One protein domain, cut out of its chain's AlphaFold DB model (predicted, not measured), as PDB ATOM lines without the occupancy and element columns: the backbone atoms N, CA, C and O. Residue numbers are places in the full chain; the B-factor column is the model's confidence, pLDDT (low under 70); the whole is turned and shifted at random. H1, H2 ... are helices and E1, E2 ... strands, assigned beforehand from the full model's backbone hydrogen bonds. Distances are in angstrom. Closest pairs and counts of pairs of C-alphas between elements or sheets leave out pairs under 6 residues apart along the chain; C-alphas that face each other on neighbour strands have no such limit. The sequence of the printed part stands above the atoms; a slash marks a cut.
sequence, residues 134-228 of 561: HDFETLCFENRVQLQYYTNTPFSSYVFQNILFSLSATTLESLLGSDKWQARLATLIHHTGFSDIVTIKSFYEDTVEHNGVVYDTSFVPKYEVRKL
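AT A GLANCE: This is residues 134 to 228 of the 561 residues of an uncharacterized protein of Venturia canescens (UniProt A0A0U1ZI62). This is a small cluster of crossed helices around H2, with H4 crossing it, H1 packed on its residues 162 to 166 and H5 on its residues 155 to 157. A short strand hairpin, E1 and E2, packs on H5 through E1, and little H3 lies at the outside, far from the hairpin. The printed part has 95 residues, with five named helices followed by two antiparallel strands, and is mostly helix. It is compact, with a radius of gyration of the C-alphas of 12.3 A and spans of 33 by 32 by 22 A.

HOW THE PARTS SIT: H1, residues 134 to 141, touches the hub H2, residues 155 to 166, at a steep tilt of 62 degrees; the closest C-alphas, of Phe 141 and Ser 166, are 5.5 A apart. H3, residues 172 to 175, only just touches H4, residues 181 to 191, with 3 pairs of C-alphas within 8 A, the closest those of Leu 175 and Ala 183. H4 touches H2 at a steep tilt of 48 degrees, opposite ways, with the C-alphas of Phe 160 and Ala 186 closest at 5.4 A. H5, residues 196 to 202, touches H2; the closest C-alphas, of Ser 156 and Asp 196, are 4.8 A apart. E1, residues 207 to 210, and E2, residues 213 to 216, form a hairpin, with N 208 and O 215 at 2.9 A. Every O i to N i+4 pair is within hydrogen-bond range in H1, H2, H4 and H5; H3 is too short for one.

IN THESE COORDINATES: H1 begins at C-alpha 134 (250.135, 252.055, 242.568). H2 is 16.3 A long and H4 15.0 A. E2 ends at C-alpha 216 (258.283, 237.942, 222.176).

THE WHOLE: The C-alphas farthest apart, of Asn 143 and Gly 212, are 34.3 A apart. The link from H1 to H2 is long, and the printed part has no cut. Residues 210 to 213 are among those with pLDDT under 70.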
ATOM      1  N   HIS A 134     249.143 250.987 242.532       78.75
ATOM      2  CA  HIS A 134     250.135 252.055 242.568       78.75
ATOM      3  C   HIS A 134     251.537 251.562 242.181       78.75
ATOM      4  O   HIS A 134     252.222 252.206 241.388       78.75
ATOM      5  N   ASP A 135     251.942 250.391 242.681       79.50
ATOM      6  CA  ASP A 135     253.232 249.788 242.324       79.50
ATOM      7  C   ASP A 135     253.259 249.404 240.840       79.50
ATOM      8  O   ASP A 135     254.262 249.614 240.159       79.50
ATOM      9  N   PHE A 136     252.130 248.921 240.308       85.62
ATOM     10  CA  PHE A 136     251.974 248.646 238.880       85.62
ATOM     11  C   PHE A 136     252.088 249.913 238.021       85.62
ATOM     12  O   PHE A 136     252.800 249.918 237.018       85.62
ATOM     13  N   GLU A 137     251.405 250.990 238.409       85.38
ATOM     14  CA  GLU A 137     251.423 252.270 237.694       85.38
ATOM     15  C   GLU A 137     252.797 252.942 237.752       85.38
ATOM     16  O   GLU A 137     253.249 253.532 236.768       85.38
ATOM     17  N   THR A 138     253.499 252.798 238.876       83.06
ATOM     18  CA  THR A 138     254.881 253.261 239.024       83.06
ATOM     19  C   THR A 138     255.814 252.472 238.103       83.06
ATOM     20  O   THR A 138     256.624 253.073 237.398       83.06
ATOM     21  N   LEU A 139     255.665 251.143 238.054       83.19
ATOM     22  CA  LEU A 139     256.459 250.248 237.209       83.19
ATOM     23  C   LEU A 139     256.222 250.489 235.708       83.19
ATOM     24  O   LEU A 139     257.174 250.525 234.930       83.19
ATOM     25  N   CYS A 140     254.964 250.647 235.289       84.00
ATOM     26  CA  CYS A 140     254.612 250.751 233.871       84.00
ATOM     27  C   CYS A 140     254.690 252.179 233.329       84.00
ATOM     28  O   CYS A 140     255.103 252.365 232.185       84.00
ATOM     29  N   PHE A 141     254.289 253.176 234.121       85.00
ATOM     30  CA  PHE A 141     254.039 254.539 233.638       85.00
ATOM     31  C   PHE A 141     254.871 255.607 234.355       85.00
ATOM     32  O   PHE A 141     254.659 256.790 234.101       85.00
ATOM     33  N   GLU A 142     255.771 255.234 235.274       80.56
ATOM     34  CA  GLU A 142     256.523 256.189 236.107       80.56
ATOM     35  C   GLU A 142     255.580 257.184 236.834       80.56
ATOM     36  O   GLU A 142     255.885 258.368 236.975       80.56
ATOM     37  N   ASN A 143     254.391 256.717 237.254       69.06
ATOM     38  CA  ASN A 143     253.293 257.515 237.835       69.06
ATOM     39  C   ASN A 143     252.678 258.604 236.929       69.06
ATOM     40  O   ASN A 143     251.912 259.447 237.397       69.06
ATOM     41  N   ARG A 144     252.934 258.574 235.617       74.94
ATOM     42  CA  ARG A 144     252.248 259.424 234.630       74.94
ATOM     43  C   ARG A 144     251.008 258.716 234.086       74.94
ATOM     44  O   ARG A 144     251.043 258.124 233.013       74.94
ATOM     45  N   VAL A 145     249.912 258.782 234.839       78.44
ATOM     46  CA  VAL A 145     248.636 258.124 234.510       78.44
ATOM     47  C   VAL A 145     247.584 259.171 234.150       78.44
ATOM     48  O   VAL A 145     247.341 260.095 234.922       78.44
ATOM     49  N   GLN A 146     246.944 259.023 232.989       77.06
ATOM     50  CA  GLN A 146     245.832 259.877 232.550       77.06
ATOM     51  C   GLN A 146     244.477 259.202 232.774       77.06
ATOM     52  O   GLN A 146     243.505 259.858 233.145       77.06
ATOM     53  N   LEU A 147     244.402 257.890 232.542       77.38
ATOM     54  CA  LEU A 147     243.179 257.105 232.674       77.38
ATOM     55  C   LEU A 147     243.301 256.160 233.859       77.38
ATOM     56  O   LEU A 147     244.214 255.349 233.905       77.38
ATOM     57  N   GLN A 148     242.359 256.216 234.792       79.75
ATOM     58  CA  GLN A 148     242.314 255.283 235.920       79.75
ATOM     59  C   GLN A 148     241.720 253.925 235.508       79.75
ATOM     60  O   GLN A 148     240.846 253.854 234.638       79.75
ATOM     61  N   TYR A 149     242.169 252.840 236.146       83.25
ATOM     62  CA  TYR A 149     241.662 251.492 235.874       83.25
ATOM     63  C   TYR A 149     240.320 251.250 236.575       83.25
ATOM     64  O   TYR A 149     240.287 250.783 237.711       83.25
ATOM     65  N   TYR A 150     239.207 251.587 235.918       81.44
ATOM     66  CA  TYR A 150     237.860 251.421 236.477       81.44
ATOM     67  C   TYR A 150     237.234 250.043 236.210       81.44
ATOM     68  O   TYR A 150     237.612 249.319 235.287       81.44
ATOM     69  N   THR A 151     236.203 249.689 236.986       70.25
ATOM     70  CA  THR A 151     235.366 248.511 236.722       70.25
ATOM     71  C   THR A 151     234.701 248.621 235.344       70.25
ATOM     72  O   THR A 151     234.110 249.646 234.999       70.25
ATOM     73  N   ASN A 152     234.782 247.538 234.562       67.44
ATOM     74  CA  ASN A 152     234.364 247.432 233.152       67.44
ATOM     75  C   ASN A 152     235.278 248.125 232.121       67.44
ATOM     76  O   ASN A 152     234.904 248.206 230.950       67.44
ATOM     77  N   THR A 153     236.466 248.596 232.507       78.62
ATOM     78  CA  THR A 153     237.494 249.024 231.547       78.62
ATOM     79  C   THR A 153     238.369 247.826 231.153       78.62
ATOM     80  O   THR A 153     238.919 247.178 232.044       78.62
ATOM     81  N   PRO A 154     238.530 247.517 229.851       84.06
ATOM     82  CA  PRO A 154     239.472 246.492 229.403       84.06
ATOM     83  C   PRO A 154     240.898 246.828 229.845       84.06
ATOM     84  O   PRO A 154     241.344 247.973 229.701       84.06
ATOM     85  N   PHE A 155     241.613 245.843 230.387       86.62
ATOM     86  CA  PHE A 155     242.958 246.040 230.939       86.62
ATOM     87  C   PHE A 155     243.951 246.518 229.870       86.62
ATOM     88  O   PHE A 155     244.724 247.443 230.103       86.62
ATOM     89  N   SER A 156     243.872 245.952 228.667       87.69
ATOM     90  CA  SER A 156     244.696 246.325 227.514       87.69
ATOM     91  C   SER A 156     244.511 247.784 227.103       87.69
ATOM     92  O   SER A 156     245.490 248.487 226.865       87.69
ATOM     93  N   SER A 157     243.267 248.267 227.078       87.19
ATOM     94  CA  SER A 157     242.941 249.659 226.764       87.19
ATOM     95  C   SER A 157     243.472 250.621 227.823       87.19
ATOM     96  O   SER A 157     244.019 251.664 227.475       87.19
ATOM     97  N   TYR A 158     243.345 250.262 229.104       90.50
ATOM     98  CA  TYR A 158     243.900 251.044 230.210       90.50
ATOM     99  C   TYR A 158     245.430 251.147 230.118       90.50
ATOM    100  O   TYR A 158     245.974 252.249 230.173       90.50
ATOM    101  N   VAL A 159     246.121 250.023 229.904       89.94
ATOM    102  CA  VAL A 159     247.584 249.999 229.773       89.94
ATOM    103  C   VAL A 159     248.036 250.786 228.543       89.94
ATOM    104  O   VAL A 159     248.908 251.640 228.652       89.94
ATOM    105  N   PHE A 160     247.416 250.567 227.384       90.62
ATOM    106  CA  PHE A 160     247.803 251.220 226.132       90.62
ATOM    107  C   PHE A 160     247.702 252.749 226.188       90.62
ATOM    108  O   PHE A 160     248.638 253.448 225.806       90.62
ATOM    109  N   GLN A 161     246.577 253.271 226.679       86.69
ATOM    110  CA  GLN A 161     246.342 254.715 226.744       86.69
ATOM    111  C   GLN A 161     247.296 255.402 227.725       86.69
ATOM    112  O   GLN A 161     247.834 256.464 227.425       86.69
ATOM    113  N   ASN A 162     247.570 254.769 228.869       86.38
ATOM    114  CA  ASN A 162     248.540 255.304 229.819       86.38
ATOM    115  C   ASN A 162     249.984 255.177 229.329       86.38
ATOM    116  O   ASN A 162     250.783 256.062 229.619       86.38
ATOM    117  N   ILE A 163     250.329 254.159 228.528       88.94
ATOM    118  CA  ILE A 163     251.636 254.113 227.856       88.94
ATOM    119  C   ILE A 163     251.784 255.303 226.906       88.94
ATOM    120  O   ILE A 163     252.774 256.025 227.012       88.94
ATOM    121  N   LEU A 164     250.809 255.533 226.019       87.25
ATOM    122  CA  LEU A 164     250.841 256.665 225.088       87.25
ATOM    123  C   LEU A 164     251.013 257.991 225.831       87.25
ATOM    124  O   LEU A 164     251.901 258.776 225.499       87.25
ATOM    125  N   PHE A 165     250.239 258.193 226.896       86.19
ATOM    126  CA  PHE A 165     250.344 259.383 227.729       86.19
ATOM    127  C   PHE A 165     251.707 259.504 228.430       86.19
ATOM    128  O   PHE A 165     252.356 260.548 228.341       86.19
ATOM    129  N   SER A 166     252.189 258.435 229.075       88.38
ATOM    130  CA  SER A 166     253.475 258.428 229.791       88.38
ATOM    131  C   SER A 166     254.663 258.734 228.870       88.38
ATOM    132  O   SER A 166     255.603 259.421 229.275       88.38
ATOM    133  N   LEU A 167     254.581 258.291 227.609       86.44
ATOM    134  CA  LEU A 167     255.572 258.525 226.560       86.44
ATOM    135  C   LEU A 167     255.326 259.816 225.761       86.44
ATOM    136  O   LEU A 167     256.106 260.114 224.862       86.44
ATOM    137  N   SER A 168     254.284 260.589 226.098       83.88
ATOM    138  CA  SER A 168     253.888 261.820 225.390       83.88
ATOM    139  C   SER A 168     253.661 261.611 223.884       83.88
ATOM    140  O   SER A 168     253.951 262.483 223.069       83.88
ATOM    141  N   ALA A 169     253.133 260.442 223.525       81.81
ATOM    142  CA  ALA A 169     252.835 260.020 222.165       81.81
ATOM    143  C   ALA A 169     251.338 260.182 221.866       81.81
ATOM    144  O   ALA A 169     250.490 259.694 222.610       81.81
ATOM    145  N   THR A 170     250.995 260.848 220.761       75.94
ATOM    146  CA  THR A 170     249.595 261.047 220.333       75.94
ATOM    147  C   THR A 170     249.082 259.908 219.452       75.94
ATOM    148  O   THR A 170     247.883 259.633 219.426       75.94
ATOM    149  N   THR A 171     249.981 259.218 218.750       78.94
ATOM    150  CA  THR A 171     249.675 258.085 217.868       78.94
ATOM    151  C   THR A 171     250.704 256.973 218.047       78.94
ATOM    152  O   THR A 171     251.832 257.220 218.473       78.94
ATOM    153  N   LEU A 172     250.354 255.734 217.682       78.38
ATOM    154  CA  LEU A 172     251.318 254.626 217.711       78.38
ATOM    155  C   LEU A 172     252.536 254.902 216.811       78.38
ATOM    156  O   LEU A 172     253.648 254.506 217.140       78.38
ATOM    157  N   GLU A 173     252.341 255.610 215.701       80.50
ATOM    158  CA  GLU A 173     253.409 255.957 214.757       80.50
ATOM    159  C   GLU A 173     254.504 256.805 215.413       80.50
ATOM    160  O   GLU A 173     255.680 256.613 215.122       80.50
ATOM    161  N   SER A 174     254.142 257.662 216.375       78.50
ATOM    162  CA  SER A 174     255.108 258.452 217.151       78.50
ATOM    163  C   SER A 174     255.957 257.625 218.129       78.50
ATOM    164  O   SER A 174     256.949 258.123 218.655       78.50
ATOM    165  N   LEU A 175     255.601 256.355 218.353       75.88
ATOM    166  CA  LEU A 175     256.374 255.402 219.156       75.88
ATOM    167  C   LEU A 175     257.341 254.549 218.319       75.88
ATOM    168  O   LEU A 175     258.176 253.843 218.893       75.88
ATOM    169  N   LEU A 176     257.247 254.592 216.983       69.69
ATOM    170  CA  LEU A 176     258.126 253.835 216.090       69.69
ATOM    171  C   LEU A 176     259.563 254.367 216.200       69.69
ATOM    172  O   LEU A 176     259.827 255.536 215.941       69.69
ATOM    173  N   GLY A 177     260.494 253.493 216.591       65.50
ATOM    174  CA  GLY A 177     261.902 253.843 216.822       65.50
ATOM    175  C   GLY A 177     262.266 254.127 218.285       65.50
ATOM    176  O   GLY A 177     263.425 254.407 218.568       65.50
ATOM    177  N   SER A 178     261.316 254.028 219.222       78.62
ATOM    178  CA  SER A 178     261.612 254.094 220.657       78.62
ATOM    179  C   SER A 178     262.145 252.756 221.185       78.62
ATOM    180  O   SER A 178     261.516 251.711 221.012       78.62
ATOM    181  N   ASP A 179     263.275 252.792 221.895       77.31
ATOM    182  CA  ASP A 179     263.883 251.608 222.525       77.31
ATOM    183  C   ASP A 179     263.199 251.183 223.832       77.31
ATOM    184  O   ASP A 179     263.505 250.126 224.388       77.31
ATOM    185  N   LYS A 180     262.253 251.985 224.336       84.06
ATOM    186  CA  LYS A 180     261.548 251.685 225.583       84.06
ATOM    187  C   LYS A 180     260.653 250.456 225.427       84.06
ATOM    188  O   LYS A 180     259.862 250.353 224.488       84.06
ATOM    189  N   TRP A 181     260.706 249.554 226.404       84.88
ATOM    190  CA  TRP A 181     259.869 248.352 226.422       84.88
ATOM    191  C   TRP A 181     258.370 248.694 226.430       84.88
ATOM    192  O   TRP A 181     257.583 247.978 225.815       84.88
ATOM    193  N   GLN A 182     257.976 249.824 227.038       89.94
ATOM    194  CA  GLN A 182     256.596 250.316 227.007       89.94
ATOM    195  C   GLN A 182     256.127 250.598 225.576       89.94
ATOM    196  O   GLN A 182     255.008 250.241 225.223       89.94
ATOM    197  N   ALA A 183     256.981 251.182 224.728       85.06
ATOM    198  CA  ALA A 183     256.641 251.443 223.330       85.06
ATOM    199  C   ALA A 183     256.385 250.128 222.585       85.06
ATOM    200  O   ALA A 183     255.357 249.986 221.929       85.06
ATOM    201  N   ARG A 184     257.252 249.126 222.788       82.81
ATOM    202  CA  ARG A 184     257.090 247.778 222.217       82.81
ATOM    203  C   ARG A 184     255.829 247.079 222.728       82.81
ATOM    204  O   ARG A 184     255.127 246.445 221.941       82.81
ATOM    205  N   LEU A 185     255.494 247.239 224.011       87.56
ATOM    206  CA  LEU A 185     254.249 246.724 224.585       87.56
ATOM    207  C   LEU A 185     253.022 247.437 223.998       87.56
ATOM    208  O   LEU A 185     252.050 246.773 223.655       87.56
ATOM    209  N   ALA A 186     253.047 248.758 223.811       88.06
ATOM    210  CA  ALA A 186     251.955 249.476 223.153       88.06
ATOM    211  C   ALA A 186     251.770 249.021 221.698       88.06
ATOM    212  O   ALA A 186     250.637 248.798 221.266       88.06
ATOM    213  N   THR A 187     252.865 248.805 220.965       85.81
ATOM    214  CA  THR A 187     252.830 248.220 219.620       85.81
ATOM    215  C   THR A 187     252.217 246.821 219.648       85.81
ATOM    216  O   THR A 187     251.323 246.540 218.852       85.81
ATOM    217  N   LEU A 188     252.591 245.980 220.616       84.50
ATOM    218  CA  LEU A 188     252.006 244.650 220.806       84.50
ATOM    219  C   LEU A 188     250.501 244.702 221.116       84.50
ATOM    220  O   LEU A 188     249.722 243.972 220.501       84.50
ATOM    221  N   ILE A 189     250.063 245.569 222.032       88.25
ATOM    222  CA  ILE A 189     248.642 245.726 222.385       88.25
ATOM    223  C   ILE A 189     247.840 246.192 221.166       88.25
ATOM    224  O   ILE A 189     246.751 245.676 220.901       88.25
ATOM    225  N   HIS A 190     248.386 247.127 220.385       86.62
ATOM    226  CA  HIS A 190     247.735 247.595 219.168       86.62
ATOM    227  C   HIS A 190     247.657 246.500 218.097       86.62
ATOM    228  O   HIS A 190     246.589 246.276 217.524       86.62
ATOM    229  N   HIS A 191     248.753 245.766 217.871       81.75
ATOM    230  CA  HIS A 191     248.811 244.662 216.909       81.75
ATOM    231  C   HIS A 191     247.876 243.510 217.271       81.75
ATOM    232  O   HIS A 191     247.234 242.938 216.392       81.75
ATOM    233  N   THR A 192     247.734 243.210 218.561       80.44
ATOM    234  CA  THR A 192     246.808 242.180 219.058       80.44
ATOM    235  C   THR A 192     245.371 242.679 219.224       80.44
ATOM    236  O   THR A 192     244.502 241.945 219.687       80.44
ATOM    237  N   GLY A 193     245.082 243.911 218.790       81.62
ATOM    238  CA  GLY A 193     243.731 244.450 218.737       81.62
ATOM    239  C   GLY A 193     243.108 244.692 220.107       81.62
ATOM    240  O   GLY A 193     241.908 244.473 220.245       81.62
ATOM    241  N   PHE A 194     243.902 245.153 221.081       87.31
ATOM    242  CA  PHE A 194     243.469 245.377 222.466       87.31
ATOM    243  C   PHE A 194     242.986 244.085 223.138       87.31
ATOM    244  O   PHE A 194     241.914 244.018 223.738       87.31
ATOM    245  N   SER A 195     243.780 243.017 223.012       82.81
ATOM    246  CA  SER A 195     243.508 241.769 223.716       82.81
ATOM    247  C   SER A 195     243.970 241.862 225.171       82.81
ATOM    248  O   SER A 195     245.171 241.899 225.463       82.81
ATOM    249  N   ASP A 196     243.013 241.839 226.099       82.38
ATOM    250  CA  ASP A 196     243.294 241.767 227.538       82.38
ATOM    251  C   ASP A 196     244.098 240.515 227.883       82.38
ATOM    252  O   ASP A 196     245.021 240.582 228.686       82.38
ATOM    253  N   ILE A 197     243.812 239.390 227.224       84.88
ATOM    254  CA  ILE A 197     244.502 238.119 227.460       84.88
ATOM    255  C   ILE A 197     245.989 238.245 227.113       84.88
ATOM    256  O   ILE A 197     246.825 237.841 227.917       84.88
ATOM    257  N   VAL A 198     246.327 238.834 225.960       79.56
ATOM    258  CA  VAL A 198     247.728 239.022 225.542       79.56
ATOM    259  C   VAL A 198     248.443 239.989 226.466       79.56
ATOM    260  O   VAL A 198     249.543 239.706 226.933       79.56
ATOM    261  N   THR A 199     247.791 241.112 226.766       84.00
ATOM    262  CA  THR A 199     248.371 242.143 227.627       84.00
ATOM    263  C   THR A 199     248.641 241.577 229.014       84.00
ATOM    264  O   THR A 199     249.749 241.712 229.514       84.00
ATOM    265  N   ILE A 200     247.678 240.863 229.606       88.12
ATOM    266  CA  ILE A 200     247.836 240.200 230.903       88.12
ATOM    267  C   ILE A 200     248.960 239.168 230.844       88.12
ATOM    268  O   ILE A 200     249.838 239.201 231.696       88.12
ATOM    269  N   LYS A 201     248.960 238.270 229.850       84.44
ATOM    270  CA  LYS A 201     249.981 237.218 229.723       84.44
ATOM    271  C   LYS A 201     251.391 237.763 229.519       84.44
ATOM    272  O   LYS A 201     252.325 237.154 230.025       84.44
ATOM    273  N   SER A 202     251.552 238.916 228.868       85.56
ATOM    274  CA  SER A 202     252.871 239.526 228.647       85.56
ATOM    275  C   SER A 202     253.620 239.840 229.953       85.56
ATOM    276  O   SER A 202     254.844 239.759 229.997       85.56
ATOM    277  N   PHE A 203     252.889 240.087 231.047       87.31
ATOM    278  CA  PHE A 203     253.449 240.289 232.388       87.31
ATOM    279  C   PHE A 203     253.806 238.983 233.126       87.31
ATOM    280  O   PHE A 203     254.288 239.044 234.255       87.31
ATOM    281  N   TYR A 204     253.593 237.809 232.524       82.88
ATOM    282  CA  TYR A 204     253.915 236.501 233.118       82.88
ATOM    283  C   TYR A 204     254.835 235.662 232.232       82.88
ATOM    284  O   TYR A 204     255.774 235.050 232.729       82.88
ATOM    285  N   GLU A 205     254.573 235.636 230.929       81.50
ATOM    286  CA  GLU A 205     255.230 234.761 229.961       81.50
ATOM    287  C   GLU A 205     256.236 235.575 229.128       81.50
ATOM    288  O   GLU A 205     256.000 236.746 228.814       81.50
ATOM    289  N   ASP A 206     257.387 234.989 228.790       68.25
ATOM    290  CA  ASP A 206     258.394 235.613 227.907       68.25
ATOM    291  C   ASP A 206     258.012 235.557 226.433       68.25
ATOM    292  O   ASP A 206     258.568 236.281 225.616       68.25
ATOM    293  N   THR A 207     257.017 234.747 226.100       75.25
ATOM    294  CA  THR A 207     256.418 234.707 224.775       75.25
ATOM    295  C   THR A 207     254.923 234.519 224.917       75.25
ATOM    296  O   THR A 207     254.491 233.656 225.677       75.25
ATOM    297  N   VAL A 208     254.135 235.267 224.152       72.56
ATOM    298  CA  VAL A 208     252.682 235.109 224.116       72.56
ATOM    299  C   VAL A 208     252.246 234.761 222.707       72.56
ATOM    300  O   VAL A 208     252.457 235.524 221.765       72.56
ATOM    301  N   GLU A 209     251.594 233.614 222.562       73.75
ATOM    302  CA  GLU A 209     250.949 233.245 221.311       73.75
ATOM    303  C   GLU A 209     249.568 233.903 221.206       73.75
ATOM    304  O   GLU A 209     248.718 233.781 222.095       73.75
ATOM    305  N   HIS A 210     249.330 234.607 220.100       63.34
ATOM    306  CA  HIS A 210     248.030 235.177 219.784       63.34
ATOM    307  C   HIS A 210     247.746 235.058 218.290       63.34
ATOM    308  O   HIS A 210     248.502 235.564 217.462       63.34
ATOM    309  N   ASN A 211     246.624 234.420 217.947       64.94
ATOM    310  CA  ASN A 211     246.175 234.213 216.565       64.94
ATOM    311  C   ASN A 211     247.193 233.458 215.682       64.94
ATOM    312  O   ASN A 211     247.298 233.740 214.486       64.94
ATOM    313  N   GLY A 212     247.947 232.528 216.280       57.28
ATOM    314  CA  GLY A 212     248.963 231.721 215.600       57.28
ATOM    315  C   GLY A 212     250.275 232.457 215.303       57.28
ATOM    316  O   GLY A 212     251.070 231.972 214.500       57.28
ATOM    317  N   VAL A 213     250.493 233.626 215.920       57.31
ATOM    318  CA  VAL A 213     251.769 234.357 215.923       57.31
ATOM    319  C   VAL A 213     252.312 234.368 217.349       57.31
ATOM    320  O   VAL A 213     251.609 234.766 218.279       57.31
ATOM    321  N   VAL A 214     253.562 233.933 217.517       71.00
ATOM    322  CA  VAL A 214     254.276 233.994 218.796       71.00
ATOM    323  C   VAL A 214     254.955 235.352 218.896       71.00
ATOM    324  O   VAL A 214     255.848 235.669 218.110       71.00
ATOM    325  N   TYR A 215     254.512 236.163 219.848       69.88
ATOM    326  CA  TYR A 215     255.112 237.454 220.147       69.88
ATOM    327  C   TYR A 215     256.113 237.285 221.280       69.88
ATOM    328  O   TYR A 215     255.780 236.722 222.320       69.88
ATOM    329  N   ASP A 216     257.324 237.796 221.088       73.25
ATOM    330  CA  ASP A 216     258.283 237.942 222.176       73.25
ATOM    331  C   ASP A 216     257.770 239.010 223.154       73.25
ATOM    332  O   ASP A 216     257.424 240.120 222.753       73.25
ATOM    333  N   THR A 217     257.675 238.649 224.429       80.38
ATOM    334  CA  THR A 217     257.277 239.504 225.555       80.38
ATOM    335  C   THR A 217     258.311 239.469 226.681       80.38
ATOM    336  O   THR A 217     258.037 239.932 227.790       80.38
ATOM    337  N   SER A 218     259.521 238.967 226.414       72.44
ATOM    338  CA  SER A 218     260.640 238.927 227.367       72.44
ATOM    339  C   SER A 218     261.072 240.318 227.838       72.44
ATOM    340  O   SER A 218     261.558 240.488 228.953       72.44
ATOM    341  N   PHE A 219     260.832 241.343 227.017       78.06
ATOM    342  CA  PHE A 219     261.110 242.738 227.353       78.06
ATOM    343  C   PHE A 219     260.116 243.348 228.356       78.06
ATOM    344  O   PHE A 219     260.371 244.441 228.860       78.06
ATOM    345  N   VAL A 220     258.975 242.701 228.620       83.50
ATOM    346  CA  VAL A 220     257.957 243.202 229.555       83.50
ATOM    347  C   VAL A 220     258.330 242.780 230.981       83.50
ATOM    348  O   VAL A 220     258.538 241.586 231.221       83.50
ATOM    349  N   PRO A 221     258.395 243.715 231.948       83.69
ATOM    350  CA  PRO A 221     258.683 243.381 233.336       83.69
ATOM    351  C   PRO A 221     257.588 242.474 233.894       83.69
ATOM    352  O   PRO A 221     256.399 242.736 233.716       83.69
ATOM    353  N   LYS A 222     257.981 241.401 234.584       84.88
ATOM    354  CA  LYS A 222     257.014 240.440 235.119       84.88
ATOM    355  C   LYS A 222     256.345 240.988 236.374       84.88
ATOM    356  O   LYS A 222     257.022 241.403 237.313       84.88
ATOM    357  N   TYR A 223     255.014 240.995 236.386       83.12
ATOM    358  CA  TYR A 223     254.219 241.530 237.489       83.12
ATOM    359  C   TYR A 223     252.850 240.845 237.565       83.12
ATOM    360  O   TYR A 223     252.238 240.535 236.544       83.12
ATOM    361  N   GLU A 224     252.331 240.610 238.772       81.88
ATOM    362  CA  GLU A 224     251.117 239.808 238.965       81.88
ATOM    363  C   GLU A 224     249.818 240.612 238.707       81.88
ATOM    364  O   GLU A 224     248.991 240.851 239.585       81.88
ATOM    365  N   VAL A 225     249.603 241.014 237.454       84.06
ATOM    366  CA  VAL A 225     248.498 241.898 237.047       84.06
ATOM    367  C   VAL A 225     247.094 241.300 237.218       84.06
ATOM    368  O   VAL A 225     246.133 242.048 237.364       84.06
ATOM    369  N   ARG A 226     246.930 239.967 237.277       81.81
ATOM    370  CA  ARG A 226     245.612 239.317 237.482       81.81
ATOM    371  C   ARG A 226     244.986 239.617 238.844       81.81
ATOM    372  O   ARG A 226     243.772 239.502 238.988       81.81
ATOM    373  N   LYS A 227     245.800 239.964 239.844       78.75
ATOM    374  CA  LYS A 227     245.328 240.318 241.191       78.75
ATOM    375  C   LYS A 227     245.061 241.817 241.353       78.75
ATOM    376  O   LYS A 227     244.621 242.229 242.428       78.75
ATOM    377  N   LEU A 228     245.286 242.628 240.311       79.38
ATOM    378  CA  LEU A 228     244.936 244.046 240.322       79.38
ATOM    379  C   LEU A 228     243.420 244.208 240.420       79.38
ATOM    380  O   LEU A 228     242.664 243.714 239.585       79.38
TER     381      LEU A 228